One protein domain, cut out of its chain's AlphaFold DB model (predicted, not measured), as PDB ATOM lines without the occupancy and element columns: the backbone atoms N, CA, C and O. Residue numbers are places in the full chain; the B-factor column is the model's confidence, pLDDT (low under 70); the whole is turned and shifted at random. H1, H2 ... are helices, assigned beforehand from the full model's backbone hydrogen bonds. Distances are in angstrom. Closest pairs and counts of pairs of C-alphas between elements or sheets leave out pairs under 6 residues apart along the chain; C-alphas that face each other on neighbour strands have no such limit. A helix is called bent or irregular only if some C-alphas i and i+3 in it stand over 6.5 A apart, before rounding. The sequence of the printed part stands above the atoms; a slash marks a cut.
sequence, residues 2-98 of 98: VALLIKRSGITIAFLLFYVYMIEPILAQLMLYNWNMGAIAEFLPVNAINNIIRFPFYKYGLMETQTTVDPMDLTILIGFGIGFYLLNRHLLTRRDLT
ATOM      1  N   VAL A   2     221.691 217.888 205.165       52.78
ATOM      2  CA  VAL A   2     223.069 217.991 204.615       52.78
ATOM      3  C   VAL A   2     223.239 217.212 203.298       52.78
ATOM      4  O   VAL A   2     223.776 217.742 202.332       52.78
ATOM      5  N   ALA A   3     222.669 216.003 203.197       50.22
ATOM      6  CA  ALA A   3     222.693 215.183 201.974       50.22
ATOM      7  C   ALA A   3     222.015 215.831 200.754       50.22
ATOM      8  O   ALA A   3     222.273 215.423 199.628       50.22
ATOM      9  N   LEU A   4     221.171 216.846 200.971       54.97
ATOM     10  CA  LEU A   4     220.483 217.579 199.908       54.97
ATOM     11  C   LEU A   4     221.299 218.776 199.391       54.97
ATOM     12  O   LEU A   4     221.008 219.253 198.295       54.97
ATOM     13  N   LEU A   5     222.303 219.242 200.148       57.28
ATOM     14  CA  LEU A   5     223.189 220.361 199.785       57.28
ATOM     15  C   LEU A   5     224.384 219.916 198.930       57.28
ATOM     16  O   LEU A   5     224.858 220.670 198.085       57.28
ATOM     17  N   ILE A   6     224.858 218.684 199.110       59.09
ATOM     18  CA  ILE A   6     226.011 218.144 198.382       59.09
ATOM     19  C   ILE A   6     225.492 217.114 197.375       59.09
ATOM     20  O   ILE A   6     224.971 216.068 197.752       59.09
ATOM     21  N   LYS A   7     225.668 217.385 196.073       58.38
ATOM     22  CA  LYS A   7     225.186 216.537 194.957       58.38
ATOM     23  C   LYS A   7     225.758 215.102 194.940       58.38
ATOM     24  O   LYS A   7     225.346 214.301 194.108       58.38
ATOM     25  N   ARG A   8     226.698 214.760 195.830       68.31
ATOM     26  CA  ARG A   8     227.312 213.428 195.978       68.31
ATOM     27  C   ARG A   8     227.017 212.867 197.372       68.31
ATOM     28  O   ARG A   8     227.726 213.183 198.323       68.31
ATOM     29  N   SER A   9     225.993 212.017 197.474       69.38
ATOM     30  CA  SER A   9     225.470 211.483 198.744       69.38
ATOM     31  C   SER A   9     226.534 210.816 199.626       69.38
ATOM     32  O   SER A   9     226.543 211.047 200.831       69.38
ATOM     33  N   GLY A  10     227.467 210.056 199.041       75.44
ATOM     34  CA  GLY A  10     228.515 209.354 199.795       75.44
ATOM     35  C   GLY A  10     229.474 210.289 200.537       75.44
ATOM     36  O   GLY A  10     229.797 210.051 201.697       75.44
ATOM     37  N   ILE A  11     229.868 211.398 199.903       82.19
ATOM     38  CA  ILE A  11     230.751 212.399 200.519       82.19
ATOM     39  C   ILE A  11     230.030 213.071 201.687       82.19
ATOM     40  O   ILE A  11     230.600 213.253 202.759       82.19
ATOM     41  N   THR A  12     228.748 213.377 201.516       82.44
ATOM     42  CA  THR A  12     227.944 213.981 202.575       82.44
ATOM     43  C   THR A  12     227.799 213.090 203.793       82.44
ATOM     44  O   THR A  12     227.876 213.575 204.916       82.44
ATOM     45  N   ILE A  13     227.564 211.797 203.569       83.25
ATOM     46  CA  ILE A  13     227.438 210.822 204.651       83.25
ATOM     47  C   ILE A  13     228.761 210.747 205.413       83.25
ATOM     48  O   ILE A  13     228.747 210.825 206.636       83.25
ATOM     49  N   ALA A  14     229.895 210.693 204.710       86.38
ATOM     50  CA  ALA A  14     231.211 210.702 205.345       86.38
ATOM     51  C   ALA A  14     231.436 211.960 206.202       86.38
ATOM     52  O   ALA A  14     231.860 211.844 207.349       86.38
ATOM     53  N   PHE A  15     231.087 213.148 205.698       87.31
ATOM     54  CA  PHE A  15     231.176 214.386 206.482       87.31
ATOM     55  C   PHE A  15     230.233 214.401 207.684       87.31
ATOM     56  O   PHE A  15     230.625 214.863 208.750       87.31
ATOM     57  N   LEU A  16     229.010 213.890 207.534       86.31
ATOM     58  CA  LEU A  16     228.052 213.802 208.633       86.31
ATOM     59  C   LEU A  16     228.574 212.871 209.733       86.31
ATOM     60  O   LEU A  16     228.525 213.223 210.905       86.31
ATOM     61  N   LEU A  17     229.114 211.710 209.355       87.62
ATOM     62  CA  LEU A  17     229.716 210.766 210.296       87.62
ATOM     63  C   LEU A  17     230.942 211.377 210.979       87.62
ATOM     64  O   LEU A  17     231.069 211.295 212.195       87.62
ATOM     65  N   PHE A  18     231.817 212.036 210.221       90.00
ATOM     66  CA  PHE A  18     232.975 212.729 210.782       90.00
ATOM     67  C   PHE A  18     232.562 213.830 211.767       90.00
ATOM     68  O   PHE A  18     233.150 213.964 212.839       90.00
ATOM     69  N   TYR A  19     231.514 214.585 211.438       88.12
ATOM     70  CA  TYR A  19     230.950 215.584 212.335       88.12
ATOM     71  C   TYR A  19     230.437 214.952 213.636       88.12
ATOM     72  O   TYR A  19     230.902 215.337 214.706       88.12
ATOM     73  N   VAL A  20     229.571 213.940 213.539       87.88
ATOM     74  CA  VAL A  20     228.936 213.274 214.691       87.88
ATOM     75  C   VAL A  20     229.954 212.581 215.602       87.88
ATOM     76  O   VAL A  20     229.834 212.658 216.820       87.88
ATOM     77  N   TYR A  21     230.955 211.900 215.036       87.56
ATOM     78  CA  TYR A  21     231.871 211.059 215.816       87.56
ATOM     79  C   TYR A  21     233.182 211.739 216.214       87.56
ATOM     80  O   TYR A  21     233.836 211.265 217.139       87.56
ATOM     81  N   MET A  22     233.594 212.818 215.540       89.56
ATOM     82  CA  MET A  22     234.841 213.517 215.871       89.56
ATOM     83  C   MET A  22     234.612 214.969 216.255       89.56
ATOM     84  O   MET A  22     234.987 215.369 217.353       89.56
ATOM     85  N   ILE A  23     234.012 215.768 215.371       90.81
ATOM     86  CA  ILE A  23     233.927 217.219 215.584       90.81
ATOM     87  C   ILE A  23     233.060 217.530 216.805       90.81
ATOM     88  O   ILE A  23     233.485 218.247 217.707       90.81
ATOM     89  N   GLU A  24     231.852 216.986 216.837       88.00
ATOM     90  CA  GLU A  24     230.862 217.288 217.859       88.00
ATOM     91  C   GLU A  24     231.281 216.879 219.280       88.00
ATOM     92  O   GLU A  24     231.211 217.739 220.158       88.00
ATOM     93  N   PRO A  25     231.794 215.658 219.550       86.38
ATOM     94  CA  PRO A  25     232.259 215.316 220.890       86.38
ATOM     95  C   PRO A  25     233.443 216.181 221.329       86.38
ATOM     96  O   PRO A  25     233.496 216.586 222.488       86.38
ATOM     97  N   ILE A  26     234.365 216.534 220.426       88.19
ATOM     98  CA  ILE A  26     235.483 217.431 220.759       88.19
ATOM     99  C   ILE A  26     234.959 218.822 221.135       88.19
ATOM    100  O   ILE A  26     235.369 219.379 222.154       88.19
ATOM    101  N   LEU A  27     234.033 219.374 220.345       86.94
ATOM    102  CA  LEU A  27     233.432 220.680 220.618       86.94
ATOM    103  C   LEU A  27     232.630 220.681 221.922       86.94
ATOM    104  O   LEU A  27     232.777 221.612 222.711       86.94
ATOM    105  N   ALA A  28     231.839 219.638 222.177       84.94
ATOM    106  CA  ALA A  28     231.080 219.490 223.415       84.94
ATOM    107  C   ALA A  28     231.996 219.543 224.642       84.94
ATOM    108  O   ALA A  28     231.749 220.298 225.580       84.94
ATOM    109  N   GLN A  29     233.090 218.782 224.613       85.12
ATOM    110  CA  GLN A  29     234.061 218.741 225.704       85.12
ATOM    111  C   GLN A  29     234.778 220.090 225.861       85.12
ATOM    112  O   GLN A  29     234.938 220.582 226.976       85.12
ATOM    113  N   LEU A  30     235.148 220.746 224.759       85.56
ATOM    114  CA  LEU A  30     235.751 222.078 224.809       85.56
ATOM    115  C   LEU A  30     234.802 223.108 225.451       85.56
ATOM    116  O   LEU A  30     235.221 223.892 226.302       85.56
ATOM    117  N   MET A  31     233.520 223.088 225.078       84.75
ATOM    118  CA  MET A  31     232.504 224.002 225.605       84.75
ATOM    119  C   MET A  31     232.209 223.765 227.090       84.75
ATOM    120  O   MET A  31     232.063 224.732 227.841       84.75
ATOM    121  N   LEU A  32     232.167 222.497 227.512       82.25
ATOM    122  CA  LEU A  32     231.944 222.105 228.904       82.25
ATOM    123  C   LEU A  32     233.118 222.498 229.805       82.25
ATOM    124  O   LEU A  32     232.907 223.114 230.846       82.25
ATOM    125  N   TYR A  33     234.347 222.166 229.405       79.31
ATOM    126  CA  TYR A  33     235.509 222.277 230.290       79.31
ATOM    127  C   TYR A  33     236.283 223.591 230.148       79.31
ATOM    128  O   TYR A  33     236.767 224.107 231.151       79.31
ATOM    129  N   ASN A  34     236.403 224.156 228.939       79.31
ATOM    130  CA  ASN A  34     237.225 225.355 228.720       79.31
ATOM    131  C   ASN A  34     236.420 226.655 228.694       79.31
ATOM    132  O   ASN A  34     236.940 227.693 229.095       79.31
ATOM    133  N   TRP A  35     235.180 226.635 228.200       79.12
ATOM    134  CA  TRP A  35     234.393 227.862 228.013       79.12
ATOM    135  C   TRP A  35     233.278 228.054 229.041       79.12
ATOM    136  O   TRP A  35     232.643 229.104 229.040       79.12
ATOM    137  N   ASN A  36     233.059 227.081 229.936       77.88
ATOM    138  CA  ASN A  36     231.976 227.089 230.928       77.88
ATOM    139  C   ASN A  36     230.597 227.380 230.297       77.88
ATOM    140  O   ASN A  36     229.728 228.021 230.884       77.88
ATOM    141  N   MET A  37     230.406 226.925 229.058       80.88
ATOM    142  CA  MET A  37     229.180 227.091 228.279       80.88
ATOM    143  C   MET A  37     228.394 225.778 228.282       80.88
ATOM    144  O   MET A  37     227.980 225.290 227.231       80.88
ATOM    145  N   GLY A  38     228.208 225.188 229.468       75.00
ATOM    146  CA  GLY A  38     227.547 223.887 229.615       75.00
ATOM    147  C   GLY A  38     226.141 223.869 229.020       75.00
ATOM    148  O   GLY A  38     225.820 222.972 228.248       75.00
ATOM    149  N   ALA A  39     225.378 224.944 229.233       75.88
ATOM    150  CA  ALA A  39     224.054 225.098 228.640       75.88
ATOM    151  C   ALA A  39     224.079 225.065 227.102       75.88
ATOM    152  O   ALA A  39     223.160 224.543 226.495       75.88
ATOM    153  N   ILE A  40     225.126 225.586 226.447       78.38
ATOM    154  CA  ILE A  40     225.245 225.572 224.975       78.38
ATOM    155  C   ILE A  40     225.659 224.184 224.479       78.38
ATOM    156  O   ILE A  40     225.197 223.740 223.428       78.38
ATOM    157  N   ALA A  41     226.495 223.480 225.245       79.31
ATOM    158  CA  ALA A  41     226.898 222.115 224.926       79.31
ATOM    159  C   ALA A  41     225.709 221.133 224.928       79.31
ATOM    160  O   ALA A  41     225.740 220.151 224.184       79.31
ATOM    161  N   GLU A  42     224.658 221.409 225.705       78.69
ATOM    162  CA  GLU A  42     223.406 220.635 225.734       78.69
ATOM    163  C   GLU A  42     222.559 220.808 224.462       78.69
ATOM    164  O   GLU A  42     221.843 219.890 224.069       78.69
ATOM    165  N   PHE A  43     222.694 221.933 223.749       82.12
ATOM    166  CA  PHE A  43     222.024 222.145 222.458       82.12
ATOM    167  C   PHE A  43     222.720 221.439 221.286       82.12
ATOM    168  O   PHE A  43     222.214 221.489 220.166       82.12
ATOM    169  N   LEU A  44     223.874 220.795 221.491       85.06
ATOM    170  CA  LEU A  44     224.516 220.024 220.426       85.06
ATOM    171  C   LEU A  44     223.660 218.791 220.080       85.06
ATOM    172  O   LEU A  44     223.216 218.091 220.991       85.06
ATOM    173  N   PRO A  45     223.392 218.516 218.791       78.75
ATOM    174  CA  PRO A  45     222.374 217.552 218.372       78.75
ATOM    175  C   PRO A  45     222.586 216.127 218.912       78.75
ATOM    176  O   PRO A  45     221.620 215.468 219.290       78.75
ATOM    177  N   VAL A  46     223.822 215.645 218.992       83.06
ATOM    178  CA  VAL A  46     224.177 214.335 219.555       83.06
ATOM    179  C   VAL A  46     224.003 214.326 221.072       83.06
ATOM    180  O   VAL A  46     223.484 213.348 221.608       83.06
ATOM    181  N   ASN A  47     224.367 215.404 221.770       81.62
ATOM    182  CA  ASN A  47     224.159 215.509 223.218       81.62
ATOM    183  C   ASN A  47     222.672 215.594 223.569       81.62
ATOM    184  O   ASN A  47     222.217 214.849 224.429       81.62
ATOM    185  N   ALA A  48     221.902 216.410 222.848       80.62
ATOM    186  CA  ALA A  48     220.459 216.531 223.027       80.62
ATOM    187  C   ALA A  48     219.742 215.181 222.831       80.62
ATOM    188  O   ALA A  48     218.848 214.829 223.599       80.62
ATOM    189  N   ILE A  49     220.163 214.382 221.839       80.31
ATOM    190  CA  ILE A  49     219.631 213.024 221.637       80.31
ATOM    191  C   ILE A  49     220.055 212.094 222.783       80.31
ATOM    192  O   ILE A  49     219.217 211.366 223.317       80.31
ATOM    193  N   ASN A  50     221.328 212.129 223.187       78.94
ATOM    194  CA  ASN A  50     221.856 211.273 224.251       78.94
ATOM    195  C   ASN A  50     221.280 211.603 225.639       78.94
ATOM    196  O   ASN A  50     221.181 210.699 226.467       78.94
ATOM    197  N   ASN A  51     220.885 212.852 225.901       77.75
ATOM    198  CA  ASN A  51     220.256 213.262 227.159       77.75
ATOM    199  C   ASN A  51     218.878 212.614 227.360       77.75
ATOM    200  O   ASN A  51     218.504 212.291 228.489       77.75
ATOM    201  N   ILE A  52     218.149 212.389 226.262       76.81
ATOM    202  CA  ILE A  52     216.791 211.826 226.261       76.81
ATOM    203  C   ILE A  52     216.829 210.308 226.105       76.81
ATOM    204  O   ILE A  52     216.113 209.585 226.795       76.81
ATOM    205  N   ILE A  53     217.665 209.816 225.191       72.44
ATOM    206  CA  ILE A  53     217.839 208.392 224.914       72.44
ATOM    207  C   ILE A  53     219.281 208.042 225.263       72.44
ATOM    208  O   ILE A  53     220.152 207.946 224.397       72.44
ATOM    209  N   ARG A  54     219.548 207.839 226.557       69.94
ATOM    210  CA  ARG A  54     220.843 207.295 226.970       69.94
ATOM    211  C   ARG A  54     220.957 205.873 226.451       69.94
ATOM    212  O   ARG A  54     220.109 205.027 226.727       69.94
ATOM    213  N   PHE A  55     222.030 205.603 225.718       65.12
ATOM    214  CA  PHE A  55     222.341 204.256 225.267       65.12
ATOM    215  C   PHE A  55     222.492 203.322 226.483       65.12
ATOM    216  O   PHE A  55     223.428 203.495 227.268       65.12
ATOM    217  N   PRO A  56     221.633 202.296 226.627       63.00
ATOM    218  CA  PRO A  56     221.584 201.461 227.831       63.00
ATOM    219  C   PRO A  56     222.769 200.485 227.949       63.00
ATOM    220  O   PRO A  56     222.870 199.736 228.913       63.00
ATOM    221  N   PHE A  57     223.676 200.474 226.967       62.84
ATOM    222  CA  PHE A  57     224.719 199.457 226.832       62.84
ATOM    223  C   PHE A  57     226.091 199.873 227.370       62.84
ATOM    224  O   PHE A  57     227.001 199.047 227.385       62.84
ATOM    225  N   TYR A  58     226.277 201.121 227.810       57.41
ATOM    226  CA  TYR A  58     227.635 201.624 228.030       57.41
ATOM    227  C   TYR A  58     228.366 201.044 229.254       57.41
ATOM    228  O   TYR A  58     229.595 201.117 229.259       57.41
ATOM    229  N   LYS A  59     227.701 200.430 230.258       48.50
ATOM    230  CA  LYS A  59     228.436 199.797 231.382       48.50
ATOM    231  C   LYS A  59     227.621 198.900 232.345       48.50
ATOM    232  O   LYS A  59     227.524 199.220 233.514       48.50
ATOM    233  N   TYR A  60     227.152 197.726 231.915       50.53
ATOM    234  CA  TYR A  60     226.406 196.726 232.724       50.53
ATOM    235  C   TYR A  60     224.899 197.012 232.868       50.53
ATOM    236  O   TYR A  60     224.493 198.079 233.314       50.53
ATOM    237  N   GLY A  61     224.065 196.018 232.535       58.75
ATOM    238  CA  GLY A  61     222.591 196.067 232.573       58.75
ATOM    239  C   GLY A  61     221.958 196.161 233.970       58.75
ATOM    240  O   GLY A  61     220.860 195.655 234.163       58.75
ATOM    241  N   LEU A  62     222.662 196.760 234.936       56.94
ATOM    242  CA  LEU A  62     222.259 196.931 236.337       56.94
ATOM    243  C   LEU A  62     222.247 198.404 236.791       56.94
ATOM    244  O   LEU A  62     221.973 198.670 237.956       56.94
ATOM    245  N   MET A  63     222.562 199.363 235.914       59.28
ATOM    246  CA  MET A  63     222.348 200.783 236.216       59.28
ATOM    247  C   MET A  63     220.881 201.148 235.989       59.28
ATOM    248  O   MET A  63     220.291 200.725 234.994       59.28
ATOM    249  N   GLU A  64     220.306 201.924 236.913       57.94
ATOM    250  CA  GLU A  64     218.921 202.379 236.814       57.94
ATOM    251  C   GLU A  64     218.693 203.072 235.471       57.94
ATOM    252  O   GLU A  64     219.396 204.013 235.093       57.94
ATOM    253  N   THR A  65     217.712 202.571 234.721       60.03
ATOM    254  CA  THR A  65     217.214 203.251 233.531       60.03
ATOM    255  C   THR A  65     216.760 204.638 233.944       60.03
ATOM    256  O   THR A  65     216.081 204.769 234.959       60.03
ATOM    257  N   GLN A  66     217.104 205.662 233.169       61.91
ATOM    258  CA  GLN A  66     216.664 207.023 233.443       61.91
ATOM    259  C   GLN A  66     215.133 207.064 233.583       61.91
ATOM    260  O   GLN A  66     214.405 206.888 232.609       61.91
ATOM    261  N   THR A  67     214.648 207.254 234.810       65.31
ATOM    262  CA  THR A  67     213.217 207.266 235.156       65.31
ATOM    263  C   THR A  67     212.601 208.653 235.006       65.31
ATOM    264  O   THR A  67     211.385 208.809 235.099       65.31
ATOM    265  N   THR A  68     213.425 209.680 234.790       67.38
ATOM    266  CA  THR A  68     212.991 211.072 234.661       67.38
ATOM    267  C   THR A  68     213.790 211.771 233.567       67.38
ATOM    268  O   THR A  68     215.023 211.759 233.561       67.38
ATOM    269  N   VAL A  69     213.064 212.364 232.626       75.50
ATOM    270  CA  VAL A  69     213.606 213.210 231.561       75.50
ATOM    271  C   VAL A  69     213.400 214.659 231.981       75.50
ATOM    272  O   VAL A  69     212.317 215.001 232.462       75.50
ATOM    273  N   ASP A  70     214.423 215.498 231.819       80.06
ATOM    274  CA  ASP A  70     214.298 216.920 232.122       80.06
ATOM    275  C   ASP A  70     213.314 217.581 231.129       80.06
ATOM    276  O   ASP A  70     213.423 217.374 229.912       80.06
ATOM    277  N   PRO A  71     212.332 218.376 231.596       82.06
ATOM    278  CA  PRO A  71     211.457 219.157 230.722       82.06
ATOM    279  C   PRO A  71     212.211 220.066 229.734       82.06
ATOM    280  O   PRO A  71     211.700 220.347 228.642       82.06
ATOM    281  N   MET A  72     213.419 220.514 230.091       82.12
ATOM    282  CA  MET A  72     214.277 221.307 229.212       82.12
ATOM    283  C   MET A  72     214.756 220.482 228.011       82.12
ATOM    284  O   MET A  72     214.596 220.924 226.873       82.12
ATOM    285  N   ASP A  73     215.242 219.257 228.236       80.12
ATOM    286  CA  ASP A  73     215.700 218.361 227.166       80.12
ATOM    287  C   ASP A  73     214.568 218.065 226.167       80.12
ATOM    288  O   ASP A  73     214.754 218.128 224.947       80.12
ATOM    289  N   LEU A  74     213.350 217.828 226.671       83.62
ATOM    290  CA  LEU A  74     212.158 217.647 225.832       83.62
ATOM    291  C   LEU A  74     211.871 218.874 224.959       83.62
ATOM    292  O   LEU A  74     211.547 218.738 223.776       83.62
ATOM    293  N   THR A  75     212.009 220.073 225.524       85.88
ATOM    294  CA  THR A  75     211.785 221.331 224.799       85.88
ATOM    295  C   THR A  75     212.816 221.516 223.687       85.88
ATOM    296  O   THR A  75     212.453 221.878 222.563       85.88
ATOM    297  N   ILE A  76     214.085 221.204 223.965       85.06
ATOM    298  CA  ILE A  76     215.175 221.256 222.984       85.06
ATOM    299  C   ILE A  76     214.891 220.295 221.821       85.06
ATOM    300  O   ILE A  76     214.966 220.699 220.658       85.06
ATOM    301  N   LEU A  77     214.484 219.055 222.109       83.94
ATOM    302  CA  LEU A  77     214.150 218.064 221.080       83.94
ATOM    303  C   LEU A  77     212.983 218.506 220.196       83.94
ATOM    304  O   LEU A  77     213.061 218.402 218.969       83.94
ATOM    305  N   ILE A  78     211.904 219.007 220.801       86.56
ATOM    306  CA  ILE A  78     210.747 219.523 220.058       86.56
ATOM    307  C   ILE A  78     211.181 220.692 219.168       86.56
ATOM    308  O   ILE A  78     210.815 220.736 217.990       86.56
ATOM    309  N   GLY A  79     212.014 221.597 219.694       87.44
ATOM    310  CA  GLY A  79     212.605 222.698 218.937       87.44
ATOM    311  C   GLY A  79     213.389 222.212 217.717       87.44
ATOM    312  O   GLY A  79     213.162 222.695 216.604       87.44
ATOM    313  N   PHE A  80     214.239 221.197 217.888       85.81
ATOM    314  CA  PHE A  80     214.948 220.563 216.777       85.81
ATOM    315  C   PHE A  80     213.995 219.921 215.768       85.81
ATOM    316  O   PHE A  80     214.156 220.136 214.568       85.81
ATOM    317  N   GLY A  81     212.984 219.176 216.220       85.00
ATOM    318  CA  GLY A  81     211.999 218.536 215.346       85.00
ATOM    319  C   GLY A  81     211.254 219.543 214.466       85.00
ATOM    320  O   GLY A  81     211.180 219.374 213.246       85.00
ATOM    321  N   ILE A  82     210.776 220.637 215.064       89.44
ATOM    322  CA  ILE A  82     210.110 221.731 214.344       89.44
ATOM    323  C   ILE A  82     211.091 222.418 213.387       89.44
ATOM    324  O   ILE A  82     210.765 222.621 212.214       89.44
ATOM    325  N   GLY A  83     212.300 222.742 213.849       87.38
ATOM    326  CA  GLY A  83     213.329 223.382 213.027       87.38
ATOM    327  C   GLY A  83     213.689 222.547 211.800       87.38
ATOM    328  O   GLY A  83     213.685 223.053 210.675       87.38
ATOM    329  N   PHE A  84     213.912 221.244 211.982       85.62
ATOM    330  CA  PHE A  84     214.158 220.319 210.880       85.62
ATOM    331  C   PHE A  84     212.964 220.225 209.935       85.62
ATOM    332  O   PHE A  84     213.164 220.242 208.718       85.62
ATOM    333  N   TYR A  85     211.735 220.150 210.444       87.00
ATOM    334  CA  TYR A  85     210.539 220.120 209.602       87.00
ATOM    335  C   TYR A  85     210.437 221.374 208.719       87.00
ATOM    336  O   TYR A  85     210.289 221.263 207.499       87.00
ATOM    337  N   LEU A  86     210.599 222.560 209.308       88.12
ATOM    338  CA  LEU A  86     210.540 223.832 208.585       88.12
ATOM    339  C   LEU A  86     211.668 223.968 207.558       88.12
ATOM    340  O   LEU A  86     211.411 224.381 206.426       88.12
ATOM    341  N   LEU A  87     212.895 223.584 207.920       86.19
ATOM    342  CA  LEU A  87     214.040 223.612 207.009       86.19
ATOM    343  C   LEU A  87     213.841 222.673 205.822       86.19
ATOM    344  O   LEU A  87     214.077 223.079 204.684       86.19
ATOM    345  N   ASN A  88     213.391 221.438 206.061       83.50
ATOM    346  CA  ASN A  88     213.116 220.498 204.975       83.50
ATOM    347  C   ASN A  88     211.978 221.012 204.089       83.50
ATOM    348  O   ASN A  88     212.133 221.008 202.873       83.50
ATOM    349  N   ARG A  89     210.887 221.535 204.668       86.38
ATOM    350  CA  ARG A  89     209.802 222.155 203.893       86.38
ATOM    351  C   ARG A  89     210.324 223.300 203.022       86.38
ATOM    352  O   ARG A  89     210.039 223.323 201.832       86.38
ATOM    353  N   HIS A  90     211.124 224.209 203.580       84.19
ATOM    354  CA  HIS A  90     211.693 225.329 202.824       84.19
ATOM    355  C   HIS A  90     212.610 224.857 201.686       84.19
ATOM    356  O   HIS A  90     212.508 225.351 200.563       84.19
ATOM    357  N   LEU A  91     213.484 223.885 201.962       82.06
ATOM    358  CA  LEU A  91     214.391 223.295 200.972       82.06
ATOM    359  C   LEU A  91     213.643 222.575 199.845       82.06
ATOM    360  O   LEU A  91     214.041 222.698 198.690       82.06
ATOM    361  N   LEU A  92     212.577 221.841 200.171       79.81
ATOM    362  CA  LEU A  92     211.753 221.128 199.192       79.81
ATOM    363  C   LEU A  92     210.969 222.110 198.318       79.81
ATOM    364  O   LEU A  92     211.073 222.042 197.100       79.81
ATOM    365  N   THR A  93     210.304 223.108 198.911       80.56
ATOM    366  CA  THR A  93     209.562 224.126 198.145       80.56
ATOM    367  C   THR A  93     210.463 224.915 197.192       80.56
ATOM    368  O   THR A  93     210.060 225.215 196.075       80.56
ATOM    369  N   ARG A  94     211.703 225.234 197.587       71.81
ATOM    370  CA  ARG A  94     212.671 225.913 196.703       71.81
ATOM    371  C   ARG A  94     213.088 225.056 195.502       71.81
ATOM    372  O   ARG A  94     213.462 225.622 194.483       71.81
ATOM    373  N   ARG A  95     213.067 223.725 195.635       63.41
ATOM    374  CA  ARG A  95     213.464 222.786 194.576       63.41
ATOM    375  C   ARG A  95     212.309 222.391 193.667       63.41
ATOM    376  O   ARG A  95     212.549 222.275 192.479       63.41
ATOM    377  N   ASP A  96     211.096 222.240 194.195       62.88
ATOM    378  CA  ASP A  96     209.906 221.917 193.387       62.88
ATOM    379  C   ASP A  96     209.474 223.077 192.469       62.88
ATOM    380  O   ASP A  96     208.736 222.873 191.512       62.88
ATOM    381  N   LEU A  97     209.928 224.303 192.755       56.78
ATOM    382  CA  LEU A  97     209.689 225.494 191.931       56.78
ATOM    383  C   LEU A  97     210.736 225.699 190.814       56.78
ATOM    384  O   LEU A  97     210.680 226.727 190.137       56.78
ATOM    385  N   THR A  98     211.702 224.784 190.642       47.84
ATOM    386  CA  THR A  98     212.706 224.799 189.554       47.84
ATOM    387  C   THR A  98     212.504 223.606 188.633       47.84
ATOM    388  O   THR A  98     212.566 223.808 187.402       47.84
TER     389      THR A  98
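AT A GLANCE: This is residues 2 to 98 of the 98 residues of an uncharacterized protein of Flavobacteriales bacterium (UniProt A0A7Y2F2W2). Two long helices, the gently bent H2 and the longer H5, form the sides of an open frame and run in nearly opposite directions without meeting. The short helices H3 and H4 bridge them at one end, H4 packing on the first part of H5, while the tiny H1 folds back from H2a into the gap near the other end; at the bridged end a long loop bulges away, with residues 57 to 63 sticking out. The printed part has 97 residues with five named helices, in the order H1, H2, H3, H4, H5, and no named strand; the class is all helix. The whole is loose, with a radius of gyration of the C-alphas of 16.7 A, and elongated, spanning 54 by 32 by 27 A.

IN THESE COORDINATES: The printed part begins with H1, residues 2 to 5, whose first C-alpha, that of Val 2, is at (223.069, 217.991, 204.615). H2, residues 9 to 33, was assigned as one helix by its hydrogen bonds but is bent: C-alphas 21 and 24 are 6.6 A apart. Its arms are H2a, residues 9 to 21, 18.2 A long from first to last C-alpha, and H2b, residues 24 to 33, 14.2 A long; residues 22 and 23 belong to neither. H3 is residues 38 to 42, 6.5 A long. H4 is residues 45 to 52, 11.2 A long, with C-alpha 45 at (222.374, 217.552, 218.372). H5, residues 71 to 96, is the longest helix, 37.5 A from C-alpha 71 to C-alpha 96 at (209.906, 221.917, 193.387).

HOW THE PARTS SIT: With its two arms taken together, H2 is the hub, the helix that touches most other helices, three of them. The lines of H2a and H2b stand at a shallow tilt of 25 degrees. H1 touches H2a, where the closest C-alphas, those of Ala 3 and Thr 12, are 5.4 A apart. H2b touches H3, with the C-alphas of Leu 32 and Gly 38 closest at 4.8 A. H4 is close to H2a but not clearly touching it, the closest C-alphas being those of Val 20 and Val 46 at 6.9 A; they run the same way at a steep tilt of 56 degrees. H2b and H4 are also close but not clearly touching, and only just about perpendicular at 71 degrees; their closest C-alphas, those of Glu 24 and Val 46, are 7.5 A apart. H3 and H4 are close but not clearly touching, with the C-alphas of Glu 42 and Ala 48 closest at 5.7 A. H4 and H5 touch and form a helical hairpin, running opposite ways at a steep tilt of 40 degrees; the closest C-alphas, those of Ala 48 and Asp 73, are 6.6 A apart, and H5 touches H4 with residues 73 to 77 alone. H2a and H2b are each apart from H5. H1 and H5 are only just apart, at 8.4 A, and so are H3 and H5, at 8.2 A. Each O i to N i+4 pair is within hydrogen-bond range in H2a, H2b, H3 and H5, against 3 of 4 in H4, and H1 is too short for such a pair.

THE WHOLE: The C-alphas farthest apart are those of Leu 62 and Thr 98, at 55.3 A. The printed part has no cut. The links from H1 to H2, H2 to H3 and H3 to H4 are tight, and the link from H4 to H5 is long, with 18 residues. Residues 57 to 63, 81 to 87 and 93 to 98 stand free, of which 81 to 87 and 93 to 96 belong to H5. The mean pLDDT of the printed part is 76.5, and confidence is low, under 70, in residues 2 to 9, 54 to 68 and 95 to 98 of the model.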